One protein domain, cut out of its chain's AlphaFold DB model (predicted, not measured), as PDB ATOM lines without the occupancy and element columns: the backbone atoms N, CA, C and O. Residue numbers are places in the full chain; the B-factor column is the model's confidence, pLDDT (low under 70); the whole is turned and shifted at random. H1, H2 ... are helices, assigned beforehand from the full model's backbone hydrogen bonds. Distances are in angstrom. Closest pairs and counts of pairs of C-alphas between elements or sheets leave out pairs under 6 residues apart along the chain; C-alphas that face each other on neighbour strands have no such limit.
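What this domain is: This is residues 156 to 225 and 233 to 266 of the 558 residues of an uncharacterized protein of Thalassiosira oceanica (UniProt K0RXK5). Two long helices, H3 and H4, lie side by side and opposite ways, and the longest helix, H2, reaches away from them, meeting H3 with its last residues. The short H1 turns off at the far end of H2, and the short H5, joined to H4 by a tight link, is near H4 but touches no helix. The printed part has 104 residues with five named helices, H1 to H5 in order, and no named strand; the class is all helix. The whole is loose, with a radius of gyration of the C-alphas of 16.6 A, and elongated, spanning 55 by 34 by 31 A.

How they stand to each other: Begin at H1, residues 156 to 161, and H2, residues 163 to 187: they only just touch, with 3 pairs of C-alphas within 8 A, and only at the corner, closest at Met 160 and Ala 166, 5.1 A. With residues 184 to 187 alone, H2 touches residues 207 to 215 of H3, residues 202 to 221; the closest C-alphas, of Ile 187 and Ala 211, are 6.3 A apart, at a steep tilt of 39 degrees, the same way. H3 touches H4, residues 233 to 252, at a shallow tilt of 17 degrees, opposite ways; look at C-alphas 202 and 252, the closest, 4.2 A apart. H5, residues 255 to 262, is close to H4 but not clearly touching, closest at C-alphas 250 and 258, 7.8 A. H2 and H4 are apart. In each of the five helices every O i to N i+4 pair is within hydrogen-bond range.

Where its parts are: Find C-alpha 156 at (71.000, 15.408, 9.791), where H1 begins. H2 runs 35.9 A to C-alpha 187 at (66.094, -4.865, 36.313). H3 measures 28.6 A, H4 28.4 A, H1 8.6 A and H5 10.7 A, ending at C-alpha 262, (72.853, -14.970, 9.252).

The domain as a whole: The farthest C-alphas, of Leu 162 and Asn 225, are 55.8 A apart. Residues 226 to 232 are cut out, and C-alphas 225 and 233 are 16.6 A apart. The link from H2 to H3, residues 188 to 201, is long. Confidence is under 70 at residues 191, 223 to 225 and 252 to 264.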
ATOM      1  N   PHE A 156      70.476  15.843   8.503       84.50
ATOM      2  CA  PHE A 156      71.000  15.408   9.791       84.50
ATOM      3  C   PHE A 156      72.526  15.268   9.796       84.50
ATOM      4  O   PHE A 156      73.155  15.686  10.766       84.50
ATOM      5  N   GLU A 157      73.145  14.739   8.736       84.56
ATOM      6  CA  GLU A 157      74.608  14.701   8.592       84.56
ATOM      7  C   GLU A 157      75.188  16.118   8.466       84.56
ATOM      8  O   GLU A 157      76.151  16.456   9.162       84.56
ATOM      9  N   TYR A 158      74.536  16.995   7.692       87.75
ATOM     10  CA  TYR A 158      74.876  18.418   7.639       87.75
ATOM     11  C   TYR A 158      74.775  19.069   9.026       87.75
ATOM     12  O   TYR A 158      75.722  19.718   9.478       87.75
ATOM     13  N   SER A 159      73.676  18.840   9.754       88.12
ATOM     14  CA  SER A 159      73.513  19.340  11.126       88.12
ATOM     15  C   SER A 159      74.581  18.782  12.073       88.12
ATOM     16  O   SER A 159      75.113  19.519  12.899       88.12
ATOM     17  N   MET A 160      74.959  17.508  11.935       87.94
ATOM     18  CA  MET A 160      76.031  16.871  12.710       87.94
ATOM     19  C   MET A 160      77.434  17.395  12.382       87.94
ATOM     20  O   MET A 160      78.337  17.229  13.202       87.94
ATOM     21  N   SER A 161      77.628  18.062  11.241       89.50
ATOM     22  CA  SER A 161      78.878  18.774  10.943       89.50
ATOM     23  C   SER A 161      79.057  20.052  11.779       89.50
ATOM     24  O   SER A 161      80.187  20.512  11.963       89.50
ATOM     25  N   LEU A 162      77.968  20.608  12.330       94.81
ATOM     26  CA  LEU A 162      77.996  21.793  13.189       94.81
ATOM     27  C   LEU A 162      78.437  21.407  14.617       94.81
ATOM     28  O   LEU A 162      77.738  20.631  15.280       94.81
ATOM     29  N   PRO A 163      79.556  21.952  15.142       93.12
ATOM     30  CA  PRO A 163      80.103  21.538  16.436       93.12
ATOM     31  C   PRO A 163      79.139  21.704  17.617       93.12
ATOM     32  O   PRO A 163      79.138  20.871  18.522       93.12
ATOM     33  N   GLU A 164      78.300  22.745  17.620       95.25
ATOM     34  CA  GLU A 164      77.317  22.981  18.681       95.25
ATOM     35  C   GLU A 164      76.225  21.902  18.695       95.25
ATOM     36  O   GLU A 164      75.844  21.413  19.759       95.25
ATOM     37  N   PHE A 165      75.741  21.497  17.518       92.88
ATOM     38  CA  PHE A 165      74.720  20.456  17.389       92.88
ATOM     39  C   PHE A 165      75.292  19.072  17.714       92.88
ATOM     40  O   PHE A 165      74.674  18.308  18.457       92.88
ATOM     41  N   ALA A 166      76.507  18.775  17.240       90.50
ATOM     42  CA  ALA A 166      77.220  17.548  17.578       90.50
ATOM     43  C   ALA A 166      77.450  17.408  19.096       90.50
ATOM     44  O   ALA A 166      77.238  16.329  19.653       90.50
ATOM     45  N   ALA A 167      77.819  18.500  19.779       93.81
ATOM     46  CA  ALA A 167      77.989  18.522  21.232       93.81
ATOM     47  C   ALA A 167      76.670  18.265  21.981       93.81
ATOM     48  O   ALA A 167      76.636  17.425  22.880       93.81
ATOM     49  N   LEU A 168      75.573  18.921  21.577       93.38
ATOM     50  CA  LEU A 168      74.244  18.711  22.167       93.38
ATOM     51  C   LEU A 168      73.718  17.284  21.941       93.38
ATOM     52  O   LEU A 168      73.133  16.690  22.845       93.38
ATOM     53  N   ASN A 169      73.953  16.705  20.759       90.75
ATOM     54  CA  ASN A 169      73.612  15.309  20.483       90.75
ATOM     55  C   ASN A 169      74.441  14.359  21.365       90.75
ATOM     56  O   ASN A 169      73.888  13.453  21.990       90.75
ATOM     57  N   HIS A 170      75.750  14.597  21.499       91.44
ATOM     58  CA  HIS A 170      76.597  13.807  22.394       91.44
ATOM     59  C   HIS A 170      76.114  13.874  23.853       91.44
ATOM     60  O   HIS A 170      75.960  12.831  24.485       91.44
ATOM     61  N   GLU A 171      75.790  15.063  24.373       95.56
ATOM     62  CA  GLU A 171      75.223  15.232  25.719       95.56
ATOM     63  C   GLU A 171      73.904  14.456  25.885       95.56
ATOM     64  O   GLU A 171      73.752  13.677  26.829       95.56
ATOM     65  N   ALA A 172      72.975  14.581  24.931       91.75
ATOM     66  CA  ALA A 172      71.708  13.850  24.950       91.75
ATOM     67  C   ALA A 172      71.904  12.320  24.935       91.75
ATOM     68  O   ALA A 172      71.190  11.593  25.633       91.75
ATOM     69  N   ARG A 173      72.895  11.819  24.184       91.12
ATOM     70  CA  ARG A 173      73.260  10.393  24.145       91.12
ATOM     71  C   ARG A 173      73.881   9.917  25.457       91.12
ATOM     72  O   ARG A 173      73.529   8.831  25.913       91.12
ATOM     73  N   GLN A 174      74.736  10.714  26.100       92.75
ATOM     74  CA  GLN A 174      75.293  10.382  27.418       92.75
ATOM     75  C   GLN A 174      74.199  10.313  28.493       92.75
ATOM     76  O   GLN A 174      74.148   9.355  29.264       92.75
ATOM     77  N   LEU A 175      73.253  11.260  28.493       93.69
ATOM     78  CA  LEU A 175      72.098  11.231  29.400       93.69
ATOM     79  C   LEU A 175      71.212   9.994  29.171       93.69
ATOM     80  O   LEU A 175      70.787   9.356  30.134       93.69
ATOM     81  N   MET A 176      70.974   9.612  27.910       91.69
ATOM     82  CA  MET A 176      70.228   8.391  27.581       91.69
ATOM     83  C   MET A 176      70.981   7.121  28.009       91.69
ATOM     84  O   MET A 176      70.369   6.195  28.532       91.69
ATOM     85  N   THR A 177      72.307   7.095  27.839       92.75
ATOM     86  CA  THR A 177      73.176   5.998  28.299       92.75
ATOM     87  C   THR A 177      73.088   5.838  29.814       92.75
ATOM     88  O   THR A 177      72.820   4.741  30.292       92.75
ATOM     89  N   SER A 178      73.228   6.932  30.573       94.38
ATOM     90  CA  SER A 178      73.107   6.928  32.038       94.38
ATOM     91  C   SER A 178      71.756   6.370  32.492       94.38
ATOM     92  O   SER A 178      71.706   5.490  33.346       94.38
ATOM     93  N   LEU A 179      70.660   6.813  31.862       94.00
ATOM     94  CA  LEU A 179      69.313   6.325  32.166       94.00
ATOM     95  C   LEU A 179      69.143   4.828  31.853       94.00
ATOM     96  O   LEU A 179      68.491   4.112  32.614       94.00
ATOM     97  N   LEU A 180      69.727   4.341  30.753       92.38
ATOM     98  CA  LEU A 180      69.725   2.915  30.416       92.38
ATOM     99  C   LEU A 180      70.510   2.097  31.447       92.38
ATOM    100  O   LEU A 180      69.993   1.084  31.905       92.38
ATOM    101  N   ARG A 181      71.696   2.551  31.869       92.56
ATOM    102  CA  ARG A 181      72.508   1.879  32.902       92.56
ATOM    103  C   ARG A 181      71.779   1.799  34.248       92.56
ATOM    104  O   ARG A 181      71.656   0.706  34.790       92.56
ATOM    105  N   GLU A 182      71.215   2.909  34.733       94.06
ATOM    106  CA  GLU A 182      70.383   2.928  35.953       94.06
ATOM    107  C   GLU A 182      69.187   1.963  35.836       94.06
ATOM    108  O   GLU A 182      68.831   1.263  36.785       94.06
ATOM    109  N   THR A 183      68.568   1.880  34.653       91.81
ATOM    110  CA  THR A 183      67.446   0.963  34.403       91.81
ATOM    111  C   THR A 183      67.894  -0.504  34.389       91.81
ATOM    112  O   THR A 183      67.182  -1.359  34.920       91.81
ATOM    113  N   LEU A 184      69.066  -0.806  33.823       92.12
ATOM    114  CA  LEU A 184      69.658  -2.145  33.823       92.12
ATOM    115  C   LEU A 184      69.995  -2.613  35.242       92.12
ATOM    116  O   LEU A 184      69.596  -3.716  35.606       92.12
ATOM    117  N   GLU A 185      70.624  -1.763  36.058       93.12
ATOM    118  CA  GLU A 185      70.939  -2.052  37.465       93.12
ATOM    119  C   GLU A 185      69.674  -2.403  38.278       93.12
ATOM    120  O   GLU A 185      69.688  -3.317  39.103       93.12
ATOM    121  N   ILE A 186      68.546  -1.734  38.003       92.75
ATOM    122  CA  ILE A 186      67.251  -2.012  38.648       92.75
ATOM    123  C   ILE A 186      66.623  -3.330  38.165       92.75
ATOM    124  O   ILE A 186      66.003  -4.044  38.960       92.75
ATOM    125  N   ILE A 187      66.709  -3.648  36.868       89.31
ATOM    126  CA  ILE A 187      66.094  -4.865  36.313       89.31
ATOM    127  C   ILE A 187      66.909  -6.095  36.704       89.31
ATOM    128  O   ILE A 187      66.337  -7.038  37.258       89.31
ATOM    129  N   SER A 188      68.211  -6.058  36.423       86.56
ATOM    130  CA  SER A 188      69.148  -7.168  36.547       86.56
ATOM    131  C   SER A 188      70.414  -6.680  37.273       86.56
ATOM    132  O   SER A 188      71.377  -6.267  36.626       86.56
ATOM    133  N   PRO A 189      70.438  -6.711  38.625       82.44
ATOM    134  CA  PRO A 189      71.540  -6.203  39.457       82.44
ATOM    135  C   PRO A 189      72.774  -7.130  39.436       82.44
ATOM    136  O   PRO A 189      73.343  -7.482  40.472       82.44
ATOM    137  N   THR A 190      73.162  -7.592  38.248       75.62
ATOM    138  CA  THR A 190      74.368  -8.392  38.033       75.62
ATOM    139  C   THR A 190      75.612  -7.549  38.308       75.62
ATOM    140  O   THR A 190      75.606  -6.331  38.162       75.62
ATOM    141  N   THR A 191      76.713  -8.189  38.703       56.88
ATOM    142  CA  THR A 191      77.957  -7.514  39.119       56.88
ATOM    143  C   THR A 191      78.767  -6.910  37.964       56.88
ATOM    144  O   THR A 191      79.979  -6.734  38.092       56.88
ATOM    145  N   ASN A 192      78.141  -6.656  36.817       72.88
ATOM    146  CA  ASN A 192      78.803  -6.096  35.650       72.88
ATOM    147  C   ASN A 192      78.975  -4.588  35.847       72.88
ATOM    148  O   ASN A 192      78.013  -3.874  36.115       72.88
ATOM    149  N   ASN A 193      80.211  -4.101  35.725       84.00
ATOM    150  CA  ASN A 193      80.472  -2.671  35.808       84.00
ATOM    151  C   ASN A 193      80.013  -1.989  34.513       84.00
ATOM    152  O   ASN A 193      80.706  -2.056  33.499       84.00
ATOM    153  N   TYR A 194      78.849  -1.346  34.547       83.94
ATOM    154  CA  TYR A 194      78.289  -0.645  33.393       83.94
ATOM    155  C   TYR A 194      78.919   0.739  33.149       83.94
ATOM    156  O   TYR A 194      78.633   1.346  32.116       83.94
ATOM    157  N   ASP A 195      79.772   1.241  34.054       87.06
ATOM    158  CA  ASP A 195      80.294   2.619  34.032       87.06
ATOM    159  C   ASP A 195      81.076   2.988  32.758       87.06
ATOM    160  O   ASP A 195      81.066   4.154  32.347       87.06
ATOM    161  N   ASP A 196      81.680   2.007  32.086       89.25
ATOM    162  CA  ASP A 196      82.543   2.219  30.917       89.25
ATOM    163  C   ASP A 196      81.826   2.046  29.554       89.25
ATOM    164  O   ASP A 196      82.409   2.362  28.521       89.25
ATOM    165  N   LEU A 197      80.567   1.576  29.510       89.44
ATOM    166  CA  LEU A 197      79.887   1.224  28.244       89.44
ATOM    167  C   LEU A 197      79.262   2.437  27.529       89.44
ATOM    168  O   LEU A 197      78.294   3.018  28.028       89.44
ATOM    169  N   GLU A 198      79.773   2.817  26.358       91.31
ATOM    170  CA  GLU A 198      79.223   3.916  25.548       91.31
ATOM    171  C   GLU A 198      77.863   3.571  24.895       91.31
ATOM    172  O   GLU A 198      77.471   2.410  24.804       91.31
ATOM    173  N   PHE A 199      77.133   4.576  24.387       88.19
ATOM    174  CA  PHE A 199      75.808   4.375  23.766       88.19
ATOM    175  C   PHE A 199      75.817   3.413  22.563       88.19
ATOM    176  O   PHE A 199      74.813   2.753  22.299       88.19
ATOM    177  N   ASP A 200      76.927   3.352  21.825       85.00
ATOM    178  CA  ASP A 200      77.093   2.466  20.662       85.00
ATOM    179  C   ASP A 200      77.783   1.138  21.024       85.00
ATOM    180  O   ASP A 200      78.038   0.325  20.135       85.00
ATOM    181  N   ASP A 201      78.084   0.899  22.306       87.12
ATOM    182  CA  ASP A 201      78.742  -0.328  22.752       87.12
ATOM    183  C   ASP A 201      77.802  -1.540  22.577       87.12
ATOM    184  O   ASP A 201      76.708  -1.568  23.159       87.12
ATOM    185  N   PRO A 202      78.200  -2.575  21.810       83.88
ATOM    186  CA  PRO A 202      77.420  -3.798  21.658       83.88
ATOM    187  C   PRO A 202      77.013  -4.454  22.986       83.88
ATOM    188  O   PRO A 202      75.899  -4.966  23.081       83.88
ATOM    189  N   ALA A 203      77.867  -4.400  24.017       85.12
ATOM    190  CA  ALA A 203      77.616  -5.025  25.316       85.12
ATOM    191  C   ALA A 203      76.495  -4.324  26.106       85.12
ATOM    192  O   ALA A 203      75.765  -4.974  26.865       85.12
ATOM    193  N   LEU A 204      76.303  -3.015  25.900       88.31
ATOM    194  CA  LEU A 204      75.174  -2.280  26.473       88.31
ATOM    195  C   LEU A 204      73.854  -2.774  25.866       88.31
ATOM    196  O   LEU A 204      72.886  -3.012  26.591       88.31
ATOM    197  N   TRP A 205      73.818  -2.977  24.547       88.00
ATOM    198  CA  TRP A 205      72.625  -3.454  23.840       88.00
ATOM    199  C   TRP A 205      72.343  -4.945  24.067       88.00
ATOM    200  O   TRP A 205      71.174  -5.326  24.129       88.00
ATOM    201  N   GLU A 206      73.376  -5.773  24.254       82.94
ATOM    202  CA  GLU A 206      73.242  -7.168  24.703       82.94
ATOM    203  C   GLU A 206      72.614  -7.220  26.104       82.94
ATOM    204  O   GLU A 206      71.572  -7.848  26.289       82.94
ATOM    205  N   SER A 207      73.130  -6.419  27.045       86.88
ATOM    206  CA  SER A 207      72.547  -6.270  28.389       86.88
ATOM    207  C   SER A 207      71.091  -5.781  28.349       86.88
ATOM    208  O   SER A 207      70.253  -6.248  29.121       86.88
ATOM    209  N   CYS A 208      70.748  -4.877  27.420       86.88
ATOM    210  CA  CYS A 208      69.360  -4.458  27.191       86.88
ATOM    211  C   CYS A 208      68.471  -5.601  26.681       86.88
ATOM    212  O   CYS A 208      67.304  -5.677  27.071       86.88
ATOM    213  N   ALA A 209      68.987  -6.480  25.820       82.31
ATOM    214  CA  ALA A 209      68.239  -7.625  25.307       82.31
ATOM    215  C   ALA A 209      67.987  -8.676  26.402       82.31
ATOM    216  O   ALA A 209      66.853  -9.144  26.528       82.31
ATOM    217  N   ASP A 210      68.990  -8.967  27.233       83.25
ATOM    218  CA  ASP A 210      68.871  -9.871  28.385       83.25
ATOM    219  C   ASP A 210      67.874  -9.335  29.424       83.25
ATOM    220  O   ASP A 210      66.988 -10.060  29.880       83.25
ATOM    221  N   ALA A 211      67.930  -8.034  29.731       86.62
ATOM    222  CA  ALA A 211      66.950  -7.378  30.598       86.62
ATOM    223  C   ALA A 211      65.517  -7.426  30.025       86.62
ATOM    224  O   ALA A 211      64.549  -7.544  30.784       86.62
ATOM    225  N   CYS A 212      65.351  -7.370  28.697       83.75
ATOM    226  CA  CYS A 212      64.043  -7.554  28.059       83.75
ATOM    227  C   CYS A 212      63.530  -8.995  28.194       83.75
ATOM    228  O   CYS A 212      62.336  -9.182  28.439       83.75
ATOM    229  N   ASP A 213      64.406  -9.997  28.070       82.06
ATOM    230  CA  ASP A 213      64.054 -11.400  28.316       82.06
ATOM    231  C   ASP A 213      63.677 -11.633  29.782       82.06
ATOM    232  O   ASP A 213      62.627 -12.210  30.053       82.06
ATOM    233  N   GLU A 214      64.446 -11.106  30.739       85.94
ATOM    234  CA  GLU A 214      64.121 -11.231  32.162       85.94
ATOM    235  C   GLU A 214      62.776 -10.561  32.509       85.94
ATOM    236  O   GLU A 214      61.955 -11.133  33.233       85.94
ATOM    237  N   LEU A 215      62.493  -9.373  31.960       84.00
ATOM    238  CA  LEU A 215      61.183  -8.733  32.112       84.00
ATOM    239  C   LEU A 215      60.056  -9.549  31.469       84.00
ATOM    240  O   LEU A 215      58.976  -9.659  32.059       84.00
ATOM    241  N   ARG A 216      60.287 -10.132  30.286       81.75
ATOM    242  CA  ARG A 216      59.318 -11.007  29.618       81.75
ATOM    243  C   ARG A 216      59.024 -12.236  30.469       81.75
ATOM    244  O   ARG A 216      57.854 -12.513  30.717       81.75
ATOM    245  N   ASP A 217      60.047 -12.935  30.941       81.56
ATOM    246  CA  ASP A 217      59.903 -14.146  31.749       81.56
ATOM    247  C   ASP A 217      59.202 -13.845  33.080       81.56
ATOM    248  O   ASP A 217      58.279 -14.568  33.465       81.56
ATOM    249  N   ARG A 218      59.522 -12.713  33.727       83.56
ATOM    250  CA  ARG A 218      58.767 -12.211  34.888       83.56
ATOM    251  C   ARG A 218      57.287 -12.022  34.530       83.56
ATOM    252  O   ARG A 218      56.440 -12.592  35.215       83.56
ATOM    253  N   VAL A 219      56.945 -11.310  33.449       80.56
ATOM    254  CA  VAL A 219      55.544 -11.118  33.002       80.56
ATOM    255  C   VAL A 219      54.846 -12.452  32.705       80.56
ATOM    256  O   VAL A 219      53.712 -12.658  33.141       80.56
ATOM    257  N   MET A 220      55.518 -13.375  32.014       77.56
ATOM    258  CA  MET A 220      54.975 -14.690  31.672       77.56
ATOM    259  C   MET A 220      54.772 -15.573  32.914       77.56
ATOM    260  O   MET A 220      53.791 -16.311  32.971       77.56
ATOM    261  N   SER A 221      55.620 -15.453  33.941       80.06
ATOM    262  CA  SER A 221      55.491 -16.209  35.198       80.06
ATOM    263  C   SER A 221      54.228 -15.857  36.000       80.06
ATOM    264  O   SER A 221      53.692 -16.705  36.714       80.06
ATOM    265  N   TYR A 222      53.688 -14.642  35.834       74.31
ATOM    266  CA  TYR A 222      52.429 -14.226  36.462       74.31
ATOM    267  C   TYR A 222      51.172 -14.736  35.728       74.31
ATOM    268  O   TYR A 222      50.086 -14.725  36.309       74.31
ATOM    269  N   LEU A 223      51.287 -15.214  34.479       69.50
ATOM    270  CA  LEU A 223      50.150 -15.693  33.681       69.50
ATOM    271  C   LEU A 223      49.514 -17.025  34.117       69.50
ATOM    272  O   LEU A 223      48.283 -17.072  34.122       69.50
ATOM    273  N   PRO A 224      50.245 -18.103  34.478       63.34
ATOM    274  CA  PRO A 224      49.614 -19.384  34.827       63.34
ATOM    275  C   PRO A 224      48.637 -19.299  36.012       63.34
ATOM    276  O   PRO A 224      47.688 -20.077  36.073       63.34
ATOM    277  N   ASN A 225      48.801 -18.316  36.903       57.66
ATOM    278  CA  ASN A 225      47.888 -18.065  38.024       57.66
ATOM    279  C   ASN A 225      46.634 -17.250  37.641       57.66
ATOM    280  O   ASN A 225      45.706 -17.129  38.440       57.66
ATOM    281  N   ASP A 233      45.406  -8.286  25.223       78.56
ATOM    282  CA  ASP A 233      46.304  -7.201  25.638       78.56
ATOM    283  C   ASP A 233      47.668  -7.711  26.128       78.56
ATOM    284  O   ASP A 233      48.692  -7.063  25.910       78.56
ATOM    285  N   ILE A 234      47.705  -8.893  26.756       70.38
ATOM    286  CA  ILE A 234      48.941  -9.460  27.312       70.38
ATOM    287  C   ILE A 234      49.803 -10.070  26.199       70.38
ATOM    288  O   ILE A 234      51.019  -9.890  26.201       70.38
ATOM    289  N   MET A 235      49.188 -10.704  25.195       74.94
ATOM    290  CA  MET A 235      49.913 -11.147  23.995       74.94
ATOM    291  C   MET A 235      50.444  -9.963  23.175       74.94
ATOM    292  O   MET A 235      51.559 -10.026  22.663       74.94
ATOM    293  N   ASN A 236      49.699  -8.854  23.109       81.38
ATOM    294  CA  ASN A 236      50.166  -7.605  22.500       81.38
ATOM    295  C   ASN A 236      51.382  -7.030  23.254       81.38
ATOM    296  O   ASN A 236      52.355  -6.615  22.628       81.38
ATOM    297  N   LEU A 237      51.371  -7.062  24.594       77.44
ATOM    298  CA  LEU A 237      52.518  -6.647  25.405       77.44
ATOM    299  C   LEU A 237      53.742  -7.548  25.175       77.44
ATOM    300  O   LEU A 237      54.820  -7.025  24.909       77.44
ATOM    301  N   ALA A 238      53.578  -8.875  25.209       74.38
ATOM    302  CA  ALA A 238      54.669  -9.817  24.946       74.38
ATOM    303  C   ALA A 238      55.282  -9.610  23.547       74.38
ATOM    304  O   ALA A 238      56.497  -9.513  23.419       74.38
ATOM    305  N   SER A 239      54.446  -9.425  22.519       81.25
ATOM    306  CA  SER A 239      54.890  -9.119  21.151       81.25
ATOM    307  C   SER A 239      55.653  -7.789  21.042       81.25
ATOM    308  O   SER A 239      56.605  -7.687  20.268       81.25
ATOM    309  N   LYS A 240      55.292  -6.771  21.834       80.06
ATOM    310  CA  LYS A 240      56.036  -5.501  21.896       80.06
ATOM    311  C   LYS A 240      57.385  -5.639  22.594       80.06
ATOM    312  O   LYS A 240      58.351  -5.042  22.127       80.06
ATOM    313  N   VAL A 241      57.463  -6.430  23.667       78.69
ATOM    314  CA  VAL A 241      58.742  -6.756  24.323       78.69
ATOM    315  C   VAL A 241      59.639  -7.541  23.362       78.69
ATOM    316  O   VAL A 241      60.809  -7.201  23.226       78.69
ATOM    317  N   ASP A 242      59.082  -8.485  22.598       75.56
ATOM    318  CA  ASP A 242      59.809  -9.199  21.539       75.56
ATOM    319  C   ASP A 242      60.323  -8.256  20.440       75.56
ATOM    320  O   ASP A 242      61.484  -8.340  20.046       75.56
ATOM    321  N   SER A 243      59.511  -7.299  19.981       81.00
ATOM    322  CA  SER A 243      59.948  -6.291  19.004       81.00
ATOM    323  C   SER A 243      61.064  -5.382  19.545       81.00
ATOM    324  O   SER A 243      61.984  -5.029  18.802       81.00
ATOM    325  N   ALA A 244      60.995  -4.999  20.825       76.62
ATOM    326  CA  ALA A 244      62.031  -4.208  21.486       76.62
ATOM    327  C   ALA A 244      63.334  -5.007  21.629       76.62
ATOM    328  O   ALA A 244      64.395  -4.514  21.250       76.62
ATOM    329  N   LYS A 245      63.241  -6.274  22.056       78.31
ATOM    330  CA  LYS A 245      64.361  -7.221  22.099       78.31
ATOM    331  C   LYS A 245      65.021  -7.380  20.733       78.31
ATOM    332  O   LYS A 245      66.238  -7.286  20.649       78.31
ATOM    333  N   GLN A 246      64.256  -7.581  19.658       77.56
ATOM    334  CA  GLN A 246      64.827  -7.729  18.311       77.56
ATOM    335  C   GLN A 246      65.560  -6.459  17.846       77.56
ATOM    336  O   GLN A 246      66.585  -6.548  17.177       77.56
ATOM    337  N   THR A 247      65.093  -5.275  18.259       78.31
ATOM    338  CA  THR A 247      65.792  -4.002  18.005       78.31
ATOM    339  C   THR A 247      67.048  -3.842  18.871       78.31
ATOM    340  O   THR A 247      68.046  -3.300  18.404       78.31
ATOM    341  N   ALA A 248      67.037  -4.323  20.117       72.44
ATOM    342  CA  ALA A 248      68.233  -4.361  20.957       72.44
ATOM    343  C   ALA A 248      69.278  -5.334  20.383       72.44
ATOM    344  O   ALA A 248      70.426  -4.950  20.193       72.44
ATOM    345  N   LEU A 249      68.866  -6.543  19.988       71.06
ATOM    346  CA  LEU A 249      69.732  -7.542  19.357       71.06
ATOM    347  C   LEU A 249      70.305  -7.071  18.016       71.06
ATOM    348  O   LEU A 249      71.473  -7.330  17.743       71.06
ATOM    349  N   SER A 250      69.541  -6.358  17.181       73.00
ATOM    350  CA  SER A 250      70.063  -5.841  15.908       73.00
ATOM    351  C   SER A 250      71.098  -4.723  16.092       73.00
ATOM    352  O   SER A 250      71.994  -4.591  15.258       73.00
ATOM    353  N   LYS A 251      71.028  -3.970  17.202       72.75
ATOM    354  CA  LYS A 251      72.049  -2.991  17.616       72.75
ATOM    355  C   LYS A 251      73.258  -3.638  18.295       72.75
ATOM    356  O   LYS A 251      74.386  -3.308  17.946       72.75
ATOM    357  N   ALA A 252      73.031  -4.608  19.182       66.12
ATOM    358  CA  ALA A 252      74.074  -5.448  19.780       66.12
ATOM    359  C   ALA A 252      74.840  -6.258  18.720       66.12
ATOM    360  O   ALA A 252      75.983  -6.667  18.925       66.12
ATOM    361  N   ALA A 253      74.230  -6.487  17.553       60.66
ATOM    362  CA  ALA A 253      74.858  -7.188  16.453       60.66
ATOM    363  C   ALA A 253      75.947  -6.343  15.763       60.66
ATOM    364  O   ALA A 253      75.778  -5.806  14.659       60.66
ATOM    365  N   GLY A 254      77.135  -6.319  16.372       64.56
ATOM    366  CA  GLY A 254      78.384  -6.026  15.671       64.56
ATOM    367  C   GLY A 254      78.547  -6.912  14.425       64.56
ATOM    368  O   GLY A 254      77.837  -7.905  14.258       64.56
ATOM    369  N   SER A 255      79.486  -6.571  13.536       54.22
ATOM    370  CA  SER A 255      79.682  -7.279  12.250       54.22
ATOM    371  C   SER A 255      79.738  -8.814  12.402       54.22
ATOM    372  O   SER A 255      79.125  -9.547  11.627       54.22
ATOM    373  N   TYR A 256      80.365  -9.296  13.482       54.41
ATOM    374  CA  TYR A 256      80.404 -10.713  13.847       54.41
ATOM    375  C   TYR A 256      79.024 -11.299  14.209       54.41
ATOM    376  O   TYR A 256      78.622 -12.295  13.618       54.41
ATOM    377  N   SER A 257      78.247 -10.673  15.098       56.28
ATOM    378  CA  SER A 257      76.895 -11.157  15.437       56.28
ATOM    379  C   SER A 257      75.897 -11.025  14.284       56.28
ATOM    380  O   SER A 257      74.971 -11.821  14.200       56.28
ATOM    381  N   ARG A 258      76.093 -10.098  13.334       57.31
ATOM    382  CA  ARG A 258      75.332 -10.096  12.068       57.31
ATOM    383  C   ARG A 258      75.666 -11.312  11.197       57.31
ATOM    384  O   ARG A 258      74.758 -11.912  10.631       57.31
ATOM    385  N   MET A 259      76.934 -11.722  11.153       56.19
ATOM    386  CA  MET A 259      77.362 -12.957  10.488       56.19
ATOM    387  C   MET A 259      76.786 -14.203  11.184       56.19
ATOM    388  O   MET A 259      76.234 -15.068  10.510       56.19
ATOM    389  N   VAL A 260      76.816 -14.261  12.521       56.72
ATOM    390  CA  VAL A 260      76.249 -15.371  13.313       56.72
ATOM    391  C   VAL A 260      74.721 -15.437  13.211       56.72
ATOM    392  O   VAL A 260      74.185 -16.515  12.987       56.72
ATOM    393  N   ASN A 261      74.010 -14.307  13.256       53.66
ATOM    394  CA  ASN A 261      72.557 -14.273  13.047       53.66
ATOM    395  C   ASN A 261      72.157 -14.616  11.596       53.66
ATOM    396  O   ASN A 261      71.027 -15.032  11.360       53.66
ATOM    397  N   SER A 262      73.068 -14.478  10.623       52.53
ATOM    398  CA  SER A 262      72.853 -14.970   9.252       52.53
ATOM    399  C   SER A 262      73.137 -16.471   9.078       52.53
ATOM    400  O   SER A 262      72.700 -17.058   8.092       52.53
ATOM    401  N   LEU A 263      73.806 -17.121  10.042       53.19
ATOM    402  CA  LEU A 263      74.147 -18.555  10.028       53.19
ATOM    403  C   LEU A 263      72.995 -19.452  10.537       53.19
ATOM    404  O   LEU A 263      73.225 -20.473  11.181       53.19
ATOM    405  N   ALA A 264      71.768 -19.078  10.161       57.94
ATOM    406  CA  ALA A 264      70.474 -19.642  10.546       57.94
ATOM    407  C   ALA A 264      70.036 -19.399  12.006       57.94
ATOM    408  O   ALA A 264      70.734 -19.707  12.971       57.94
ATOM    409  N   ASP A 265      68.798 -18.914  12.148       70.69
ATOM    410  CA  ASP A 265      68.054 -18.900  13.409       70.69
ATOM    411  C   ASP A 265      67.696 -20.346  13.790       70.69
ATOM    412  O   ASP A 265      66.670 -20.892  13.378       70.69
ATOM    413  N   MET A 266      68.610 -21.015  14.494       75.81
ATOM    414  CA  MET A 266      68.381 -22.372  14.984       75.81
ATOM    415  C   MET A 266      67.487 -22.332  16.222       75.81
ATOM    416  O   MET A 266      67.898 -21.858  17.287       75.81
TER     417      MET A 266